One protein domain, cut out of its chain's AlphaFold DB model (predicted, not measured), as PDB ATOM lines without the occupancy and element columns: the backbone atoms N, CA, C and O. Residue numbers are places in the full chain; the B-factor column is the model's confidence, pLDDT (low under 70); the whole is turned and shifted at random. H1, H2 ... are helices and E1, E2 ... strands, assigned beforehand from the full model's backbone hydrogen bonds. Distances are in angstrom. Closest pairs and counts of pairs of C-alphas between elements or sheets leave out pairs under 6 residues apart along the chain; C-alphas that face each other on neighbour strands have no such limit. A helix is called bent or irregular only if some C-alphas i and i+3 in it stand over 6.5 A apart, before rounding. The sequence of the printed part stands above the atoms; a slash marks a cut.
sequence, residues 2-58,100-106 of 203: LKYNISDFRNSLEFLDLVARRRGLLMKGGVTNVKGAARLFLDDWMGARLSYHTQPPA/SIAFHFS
ATOM      1  N   LEU A   2      17.929 -17.254 -40.327       71.25
ATOM      2  CA  LEU A   2      16.514 -17.476 -40.705       71.25
ATOM      3  C   LEU A   2      15.757 -18.448 -39.781       71.25
ATOM      4  O   LEU A   2      14.569 -18.258 -39.548       71.25
ATOM      5  N   LYS A   3      16.429 -19.462 -39.222       81.50
ATOM      6  CA  LYS A   3      15.770 -20.500 -38.411       81.50
ATOM      7  C   LYS A   3      15.107 -19.960 -37.139       81.50
ATOM      8  O   LYS A   3      14.002 -20.380 -36.803       81.50
ATOM      9  N   TYR A   4      15.770 -19.032 -36.453       88.50
ATOM     10  CA  TYR A   4      15.288 -18.461 -35.194       88.50
ATOM     11  C   TYR A   4      14.652 -17.078 -35.363       88.50
ATOM     12  O   TYR A   4      14.136 -16.536 -34.393       88.50
ATOM     13  N   ASN A   5      14.632 -16.517 -36.582       88.12
ATOM     14  CA  ASN A   5      14.125 -15.166 -36.861       88.12
ATOM     15  C   ASN A   5      14.741 -14.091 -35.947       88.12
ATOM     16  O   ASN A   5      14.042 -13.207 -35.451       88.12
ATOM     17  N   ILE A   6      16.048 -14.199 -35.715       91.25
ATOM     18  CA  ILE A   6      16.839 -13.249 -34.931       91.25
ATOM     19  C   ILE A   6      17.708 -12.385 -35.847       91.25
ATOM     20  O   ILE A   6      18.137 -12.838 -36.922       91.25
ATOM     21  N   SER A   7      17.974 -11.168 -35.378       91.06
ATOM     22  CA  SER A   7      18.945 -10.235 -35.949       91.06
ATOM     23  C   SER A   7      20.374 -10.782 -35.877       91.06
ATOM     24  O   SER A   7      20.627 -11.825 -35.266       91.06
ATOM     25  N   ASP A   8      21.308 -10.079 -36.512       90.62
ATOM     26  CA  ASP A   8      22.729 -10.399 -36.410       90.62
ATOM     27  C   ASP A   8      23.235 -10.194 -34.978       90.62
ATOM     28  O   ASP A   8      22.795  -9.287 -34.272       90.62
ATOM     29  N   PHE A   9      24.158 -11.057 -34.568       92.69
ATOM     30  CA  PHE A   9      24.748 -11.106 -33.235       92.69
ATOM     31  C   PHE A   9      26.269 -11.183 -33.361       92.69
ATOM     32  O   PHE A   9      26.799 -11.671 -34.361       92.69
ATOM     33  N   ARG A  10      26.984 -10.706 -32.345       93.12
ATOM     34  CA  ARG A  10      28.454 -10.693 -32.308       93.12
ATOM     35  C   ARG A  10      29.022 -11.816 -31.457       93.12
ATOM     36  O   ARG A  10      30.123 -12.284 -31.727       93.12
ATOM     37  N   ASN A  11      28.299 -12.215 -30.417       93.31
ATOM     38  CA  ASN A  11      28.749 -13.223 -29.465       93.31
ATOM     39  C   ASN A  11      27.650 -14.262 -29.174       93.31
ATOM     40  O   ASN A  11      26.481 -14.073 -29.516       93.31
ATOM     41  N   SER A  12      28.039 -15.375 -28.552       93.50
ATOM     42  CA  SER A  12      27.130 -16.476 -28.212       93.50
ATOM     43  C   SER A  12      26.082 -16.089 -27.164       93.50
ATOM     44  O   SER A  12      24.939 -16.521 -27.267       93.50
ATOM     45  N   LEU A  13      26.425 -15.247 -26.186       94.75
ATOM     46  CA  LEU A  13      25.478 -14.778 -25.168       94.75
ATOM     47  C   LEU A  13      24.392 -13.873 -25.769       94.75
ATOM     48  O   LEU A  13      23.227 -14.008 -25.427       94.75
ATOM     49  N   GLU A  14      24.751 -13.005 -26.711       94.81
ATOM     50  CA  GLU A  14      23.852 -12.129 -27.462       94.81
ATOM     51  C   GLU A  14      22.934 -12.952 -28.365       94.81
ATOM     52  O   GLU A  14      21.737 -12.683 -28.436       94.81
ATOM     53  N   PHE A  15      23.458 -14.006 -28.997       94.69
ATOM     54  CA  PHE A  15      22.631 -14.976 -29.709       94.69
ATOM     55  C   PHE A  15      21.568 -15.587 -28.786       94.69
ATOM     56  O   PHE A  15      20.381 -15.563 -29.118       94.69
ATOM     57  N   LEU A  16      21.975 -16.103 -27.622       95.62
ATOM     58  CA  LEU A  16      21.057 -16.724 -26.669       95.62
ATOM     59  C   LEU A  16      20.053 -15.718 -26.095       95.62
ATOM     60  O   LEU A  16      18.882 -16.059 -25.949       95.62
ATOM     61  N   ASP A  17      20.474 -14.476 -25.845       95.25
ATOM     62  CA  ASP A  17      19.599 -13.390 -25.397       95.25
ATOM     63  C   ASP A  17      18.515 -13.077 -26.439       95.25
ATOM     64  O   ASP A  17      17.321 -13.027 -26.133       95.25
ATOM     65  N   LEU A  18      18.905 -12.941 -27.710       95.12
ATOM     66  CA  LEU A  18      17.973 -12.703 -28.812       95.12
ATOM     67  C   LEU A  18      17.004 -13.876 -29.009       95.12
ATOM     68  O   LEU A  18      15.815 -13.651 -29.251       95.12
ATOM     69  N   VAL A  19      17.482 -15.118 -28.878       94.56
ATOM     70  CA  VAL A  19      16.628 -16.315 -28.926       94.56
ATOM     71  C   VAL A  19      15.650 -16.325 -27.752       94.56
ATOM     72  O   VAL A  19      14.459 -16.551 -27.975       94.56
ATOM     73  N   ALA A  20      16.107 -16.021 -26.536       95.62
ATOM     74  CA  ALA A  20      15.268 -15.961 -25.343       95.62
ATOM     75  C   ALA A  20      14.129 -14.948 -25.515       95.62
ATOM     76  O   ALA A  20      12.958 -15.302 -25.363       95.62
ATOM     77  N   ARG A  21      14.447 -13.721 -25.955       94.00
ATOM     78  CA  ARG A  21      13.447 -12.676 -26.248       94.00
ATOM     79  C   ARG A  21      12.463 -13.110 -27.326       94.00
ATOM     80  O   ARG A  21      11.264 -12.893 -27.192       94.00
ATOM     81  N   ARG A  22      12.955 -13.738 -28.398       93.81
ATOM     82  CA  ARG A  22      12.116 -14.172 -29.525       93.81
ATOM     83  C   ARG A  22      11.179 -15.321 -29.155       93.81
ATOM     84  O   ARG A  22      10.118 -15.449 -29.761       93.81
ATOM     85  N   ARG A  23      11.576 -16.156 -28.194       93.25
ATOM     86  CA  ARG A  23      10.810 -17.311 -27.705       93.25
ATOM     87  C   ARG A  23       9.986 -17.017 -26.451       93.25
ATOM     88  O   ARG A  23       9.253 -17.896 -26.024       93.25
ATOM     89  N   GLY A  24      10.087 -15.813 -25.886       93.94
ATOM     90  CA  GLY A  24       9.395 -15.451 -24.646       93.94
ATOM     91  C   GLY A  24       9.978 -16.123 -23.399       93.94
ATOM     92  O   GLY A  24       9.290 -16.234 -22.392       93.94
ATOM     93  N   LEU A  25      11.235 -16.572 -23.453       94.44
ATOM     94  CA  LEU A  25      11.935 -17.171 -22.317       94.44
ATOM     95  C   LEU A  25      12.450 -16.055 -21.403       94.44
ATOM     96  O   LEU A  25      13.619 -15.669 -21.465       94.44
ATOM     97  N   LEU A  26      11.553 -15.503 -20.590       95.19
ATOM     98  CA  LEU A  26      11.839 -14.445 -19.625       95.19
ATOM     99  C   LEU A  26      11.627 -14.969 -18.203       95.19
ATOM    100  O   LEU A  26      10.704 -15.732 -17.936       95.19
ATOM    101  N   MET A  27      12.497 -14.557 -17.296       92.81
ATOM    102  CA  MET A  27      12.368 -14.759 -15.860       92.81
ATOM    103  C   MET A  27      11.571 -13.607 -15.235       92.81
ATOM    104  O   MET A  27      11.242 -12.606 -15.888       92.81
ATOM    105  N   LYS A  28      11.283 -13.732 -13.937       91.75
ATOM    106  CA  LYS A  28      10.633 -12.677 -13.154       91.75
ATOM    107  C   LYS A  28      11.407 -11.359 -13.299       91.75
ATOM    108  O   LYS A  28      12.634 -11.335 -13.277       91.75
ATOM    109  N   GLY A  29      10.677 -10.264 -13.499       91.12
ATOM    110  CA  GLY A  29      11.271  -8.946 -13.751       91.12
ATOM    111  C   GLY A  29      11.665  -8.679 -15.209       91.12
ATOM    112  O   GLY A  29      12.291  -7.659 -15.481       91.12
ATOM    113  N   GLY A  30      11.302  -9.555 -16.156       90.06
ATOM    114  CA  GLY A  30      11.529  -9.324 -17.590       90.06
ATOM    115  C   GLY A  30      12.974  -9.546 -18.044       90.06
ATOM    116  O   GLY A  30      13.326  -9.199 -19.171       90.06
ATOM    117  N   VAL A  31      13.804 -10.134 -17.180       93.69
ATOM    118  CA  VAL A  31      15.174 -10.544 -17.502       93.69
ATOM    119  C   VAL A  31      15.127 -11.807 -18.355       93.69
ATOM    120  O   VAL A  31      14.313 -12.693 -18.123       93.69
ATOM    121  N   THR A  32      15.986 -11.921 -19.355       95.69
ATOM    122  CA  THR A  32      16.011 -13.060 -20.277       95.69
ATOM    123  C   THR A  32      16.596 -14.317 -19.636       95.69
ATOM    124  O   THR A  32      17.634 -14.292 -18.977       95.69
ATOM    125  N   ASN A  33      15.937 -15.458 -19.850       95.75
ATOM    126  CA  ASN A  33      16.422 -16.756 -19.396       95.75
ATOM    127  C   ASN A  33      17.412 -17.343 -20.415       95.75
ATOM    128  O   ASN A  33      17.046 -18.128 -21.296       95.75
ATOM    129  N   VAL A  34      18.685 -16.970 -20.281       95.44
ATOM    130  CA  VAL A  34      19.772 -17.435 -21.161       95.44
ATOM    131  C   VAL A  34      19.982 -18.952 -21.053       95.44
ATOM    132  O   VAL A  34      20.185 -19.616 -22.069       95.44
ATOM    133  N   LYS A  35      19.881 -19.526 -19.846       95.06
ATOM    134  CA  LYS A  35      20.078 -20.968 -19.605       95.06
ATOM    135  C   LYS A  35      18.994 -21.805 -20.291       95.06
ATOM    136  O   LYS A  35      19.300 -22.803 -20.942       95.06
ATOM    137  N   GLY A  36      17.737 -21.366 -20.204       95.06
ATOM    138  CA  GLY A  36      16.612 -21.987 -20.903       95.06
ATOM    139  C   GLY A  36      16.751 -21.894 -22.424       95.06
ATOM    140  O   GLY A  36      16.536 -22.882 -23.122       95.06
ATOM    141  N   ALA A  37      17.188 -20.741 -22.941       95.69
ATOM    142  CA  ALA A  37      17.456 -20.580 -24.369       95.69
ATOM    143  C   ALA A  37      18.609 -21.469 -24.859       95.69
ATOM    144  O   ALA A  37      18.525 -22.016 -25.958       95.69
ATOM    145  N   ALA A  38      19.654 -21.658 -24.047       95.94
ATOM    146  CA  ALA A  38      20.762 -22.557 -24.362       95.94
ATOM    147  C   ALA A  38      20.305 -24.017 -24.438       95.94
ATOM    148  O   ALA A  38      20.639 -24.704 -25.402       95.94
ATOM    149  N   ARG A  39      19.498 -24.474 -23.470       95.12
ATOM    150  CA  ARG A  39      18.918 -25.824 -23.500       95.12
ATOM    151  C   ARG A  39      18.045 -26.021 -24.740       95.12
ATOM    152  O   ARG A  39      18.301 -26.944 -25.499       95.12
ATOM    153  N   LEU A  40      17.123 -25.091 -25.010       93.69
ATOM    154  CA  LEU A  40      16.279 -25.127 -26.209       93.69
ATOM    155  C   LEU A  40      17.113 -25.205 -27.496       93.69
ATOM    156  O   LEU A  40      16.780 -25.948 -28.413       93.69
ATOM    157  N   PHE A  41      18.189 -24.420 -27.578       93.31
ATOM    158  CA  PHE A  41      19.076 -24.432 -28.735       93.31
ATOM    159  C   PHE A  41      19.790 -25.777 -28.905       93.31
ATOM    160  O   PHE A  41      19.884 -26.269 -30.028       93.31
ATOM    161  N   LEU A  42      20.279 -26.373 -27.814       93.44
ATOM    162  CA  LEU A  42      20.916 -27.689 -27.844       93.44
ATOM    163  C   LEU A  42      19.919 -28.790 -28.207       93.44
ATOM    164  O   LEU A  42      20.257 -29.655 -29.006       93.44
ATOM    165  N   ASP A  43      18.688 -28.729 -27.708       93.25
ATOM    166  CA  ASP A  43      17.628 -29.668 -28.083       93.25
ATOM    167  C   ASP A  43      17.291 -29.548 -29.578       93.25
ATOM    168  O   ASP A  43      17.156 -30.549 -30.284       93.25
ATOM    169  N   ASP A  44      17.223 -28.317 -30.094       91.31
ATOM    170  CA  ASP A  44      17.015 -28.058 -31.520       91.31
ATOM    171  C   ASP A  44      18.186 -28.553 -32.377       91.31
ATOM    172  O   ASP A  44      17.963 -28.998 -33.506       91.31
ATOM    173  N   TRP A  45      19.409 -28.465 -31.849       89.31
ATOM    174  CA  TRP A  45      20.632 -28.925 -32.496       89.31
ATOM    175  C   TRP A  45      20.750 -30.447 -32.511       89.31
ATOM    176  O   TRP A  45      21.078 -31.018 -33.544       89.31
ATOM    177  N   MET A  46      20.527 -31.108 -31.377       89.50
ATOM    178  CA  MET A  46      20.623 -32.566 -31.265       89.50
ATOM    179  C   MET A  46      19.425 -33.263 -31.919       89.50
ATOM    180  O   MET A  46      19.535 -34.403 -32.365       89.50
ATOM    181  N   GLY A  47      18.279 -32.586 -31.988       86.12
ATOM    182  CA  GLY A  47      17.095 -33.065 -32.685       86.12
ATOM    183  C   GLY A  47      17.122 -32.800 -34.194       86.12
ATOM    184  O   GLY A  47      17.956 -32.085 -34.737       86.12
ATOM    185  N   ALA A  48      16.105 -33.300 -34.897       79.31
ATOM    186  CA  ALA A  48      15.938 -33.081 -36.339       79.31
ATOM    187  C   ALA A  48      15.429 -31.666 -36.706       79.31
ATOM    188  O   ALA A  48      15.034 -31.413 -37.848       79.31
ATOM    189  N   ARG A  49      15.371 -30.731 -35.743       85.69
ATOM    190  CA  ARG A  49      14.815 -29.387 -35.960       85.69
ATOM    191  C   ARG A  49      15.815 -28.492 -36.671       85.69
ATOM    192  O   ARG A  49      15.389 -27.701 -37.517       85.69
ATOM    193  N   LEU A  50      17.101 -28.591 -36.355       86.75
ATOM    194  CA  LEU A  50      18.160 -27.830 -37.001       86.75
ATOM    195  C   LEU A  50      18.833 -28.684 -38.077       86.75
ATOM    196  O   LEU A  50      19.521 -29.649 -37.777       86.75
ATOM    197  N   SER A  51      18.662 -28.325 -39.348       85.94
ATOM    198  CA  SER A  51      19.426 -28.969 -40.416       85.94
ATOM    199  C   SER A  51      20.831 -28.380 -40.451       85.94
ATOM    200  O   SER A  51      21.006 -27.172 -40.636       85.94
ATOM    201  N   TYR A  52      21.836 -29.227 -40.287       87.38
ATOM    202  CA  TYR A  52      23.228 -28.849 -40.449       87.38
ATOM    203  C   TYR A  52      24.010 -29.955 -41.146       87.38
ATOM    204  O   TYR A  52      23.636 -31.124 -41.106       87.38
ATOM    205  N   HIS A  53      25.088 -29.577 -41.819       87.31
ATOM    206  CA  HIS A  53      25.995 -30.518 -42.459       87.31
ATOM    207  C   HIS A  53      27.417 -29.979 -42.408       87.31
ATOM    208  O   HIS A  53      27.645 -28.773 -42.313       87.31
ATOM    209  N   THR A  54      28.381 -30.881 -42.477       87.31
ATOM    210  CA  THR A  54      29.792 -30.538 -42.588       87.31
ATOM    211  C   THR A  54      30.170 -30.547 -44.061       87.31
ATOM    212  O   THR A  54      29.703 -31.391 -44.833       87.31
ATOM    213  N   GLN A  55      30.982 -29.582 -44.481       83.31
ATOM    214  CA  GLN A  55      31.511 -29.603 -45.838       83.31
ATOM    215  C   GLN A  55      32.796 -30.441 -45.859       83.31
ATOM    216  O   GLN A  55      33.656 -30.237 -44.996       83.31
ATOM    217  N   PRO A  56      32.963 -31.363 -46.824       80.25
ATOM    218  CA  PRO A  56      34.232 -32.059 -46.982       80.25
ATOM    219  C   PRO A  56      35.368 -31.046 -47.217       80.25
ATOM    220  O   PRO A  56      35.149 -30.016 -47.866       80.25
ATOM    221  N   PRO A  57      36.578 -31.314 -46.695       77.56
ATOM    222  CA  PRO A  57      37.708 -30.404 -46.828       77.56
ATOM    223  C   PRO A  57      38.061 -30.183 -48.303       77.56
ATOM    224  O   PRO A  57      38.046 -31.114 -49.107       77.56
ATOM    225  N   ALA A  58      38.412 -28.943 -48.651       73.44
ATOM    226  CA  ALA A  58      38.765 -28.577 -50.025       73.44
ATOM    227  C   ALA A  58      40.065 -29.252 -50.504       73.44
ATOM    228  O   ALA A  58      40.211 -29.541 -51.690       73.44
ATOM    229  N   SER A 100      19.561 -24.975 -44.146       82.75
ATOM    230  CA  SER A 100      20.644 -25.730 -43.511       82.75
ATOM    231  C   SER A 100      21.845 -24.847 -43.201       82.75
ATOM    232  O   SER A 100      22.176 -23.937 -43.956       82.75
ATOM    233  N   ILE A 101      22.535 -25.169 -42.111       85.94
ATOM    234  CA  ILE A 101      23.790 -24.532 -41.705       85.94
ATOM    235  C   ILE A 101      24.956 -25.394 -42.194       85.94
ATOM    236  O   ILE A 101      24.957 -26.603 -41.968       85.94
ATOM    237  N   ALA A 102      25.930 -24.785 -42.868       85.88
ATOM    238  CA  ALA A 102      27.181 -25.446 -43.221       85.88
ATOM    239  C   ALA A 102      28.211 -25.220 -42.104       85.88
ATOM    240  O   ALA A 102      28.532 -24.078 -41.771       85.88
ATOM    241  N   PHE A 103      28.728 -26.303 -41.526       84.31
ATOM    242  CA  PHE A 103      29.851 -26.254 -40.599       84.31
ATOM    243  C   PHE A 103      31.162 -26.233 -41.368       84.31
ATOM    244  O   PHE A 103      31.510 -27.183 -42.074       84.31
ATOM    245  N   HIS A 104      31.897 -25.140 -41.188       80.44
ATOM    246  CA  HIS A 104      33.255 -24.993 -41.676       80.44
ATOM    247  C   HIS A 104      34.221 -25.263 -40.528       80.44
ATOM    248  O   HIS A 104      34.317 -24.479 -39.585       80.44
ATOM    249  N   PHE A 105      34.947 -26.373 -40.612       72.81
ATOM    250  CA  PHE A 105      36.115 -26.583 -39.767       72.81
ATOM    251  C   PHE A 105      37.296 -25.888 -40.426       72.81
ATOM    252  O   PHE A 105      37.612 -26.149 -41.585       72.81
ATOM    253  N   SER A 106      37.930 -24.978 -39.691       67.06
ATOM    254  CA  SER A 106      39.080 -24.231 -40.204       67.06
ATOM    255  C   SER A 106      40.286 -25.150 -40.439       67.06
ATOM    256  O   SER A 106      41.099 -24.873 -41.315       67.06
TER     257      SER A 106
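AT A GLANCE: This is residues 2 to 58 and 100 to 106 of the 203 residues of an uncharacterized protein of Lithobates catesbeianus (UniProt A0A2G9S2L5). The model is a loose, elongated piece with two ends: at one end helix H1 and the first residues of helix H2 pack together at about a right angle, and at the other end two short strands, E1 and E2, lie side by side as a small parallel ribbon. H2 reaches from the helical end toward the ribbon, and residues 43 to 48, of which 43 to 46 belong to H2, stand free between the two parts. The printed part has 64 residues with two named helices and two named strands, in the order H1, H2, E1, E2, and the class is mixed, helices and strands. The sheet has the order E1, E2 and is parallel. The whole is loose, with a radius of gyration of the C-alphas of 13.6 A, and only just elongated, spanning 49 by 25 by 18 A.

IN THESE COORDINATES: The sheet is made of two strands of four residues each. E1 is residues 51 to 54, Ser 51 to Thr 54, and measures 10.7 A from first to last C-alpha. E2 is residues 100 to 103, Ser 100 to Phe 103, and measures 9.7 A; its last C-alpha, that of Phe 103, is at (29.851, -26.254, -40.599). H2, the longest helix by residues, is residues 34 to 46, Val 34 to Met 46, and measures 18.2 A from C-alpha 34 at (19.772, -17.435, -21.161) to C-alpha 46. H1 is residues 12 to 23, Ser 12 to Arg 23, and measures 16.3 A; it begins with C-alpha 12 at (27.130, -16.476, -28.212). Residues 2 to 11 come before H1, and residues 104 to 106 follow E2.

HOW THE PARTS SIT: E1 and E2 are parallel neighbours, with 28 degrees between their N-to-C directions. The C-alphas of Tyr 52 and Ile 101 face each other at 4.5 A, and those of Thr 54 and Phe 103 face each other at 4.7 A. Across this pair N 103 and O 53 are 2.8 A apart, and N 101 and O 51 are 2.9 A apart, both within hydrogen-bond range. From E1 a tight link of 4 residues leads back to H2. H2 and E2 are apart. H1 and H2 touch, with 10 pairs of C-alphas within 8 A. Their closest C-alphas are those of Ala 20 and Ala 37, 5.2 A apart. H2 touches H1 with residues 34 to 38 alone. The lines of the two helices are about perpendicular, at 90 degrees, and their centres are 10.3 A apart. H1 is apart from E1 and from E2. In both H1 and H2 every O i to N i+4 pair is within hydrogen-bond range, and neither helix is bent.

THE WHOLE: The two C-alphas farthest apart are those of Gly 29, in the stretch between H1 and H2, and Ala 58, the last residue before the cut; they are 49.6 A apart. The first and last printed C-alphas, those of Leu 2 and Ser 106, are 23.6 A apart. Residues 59 to 99 are cut out and not printed, and C-alphas 58 and 100 are 19.5 A apart across the cut. The link from E1 to E2 is the one across this cut. Of the links that are printed whole, the one from H1 to H2 is short, with 10 residues, the one from H2 to E1 is tight, and none is long. The mean pLDDT of the printed part is 89.5, and one printed residue, Ser 106, is under 70.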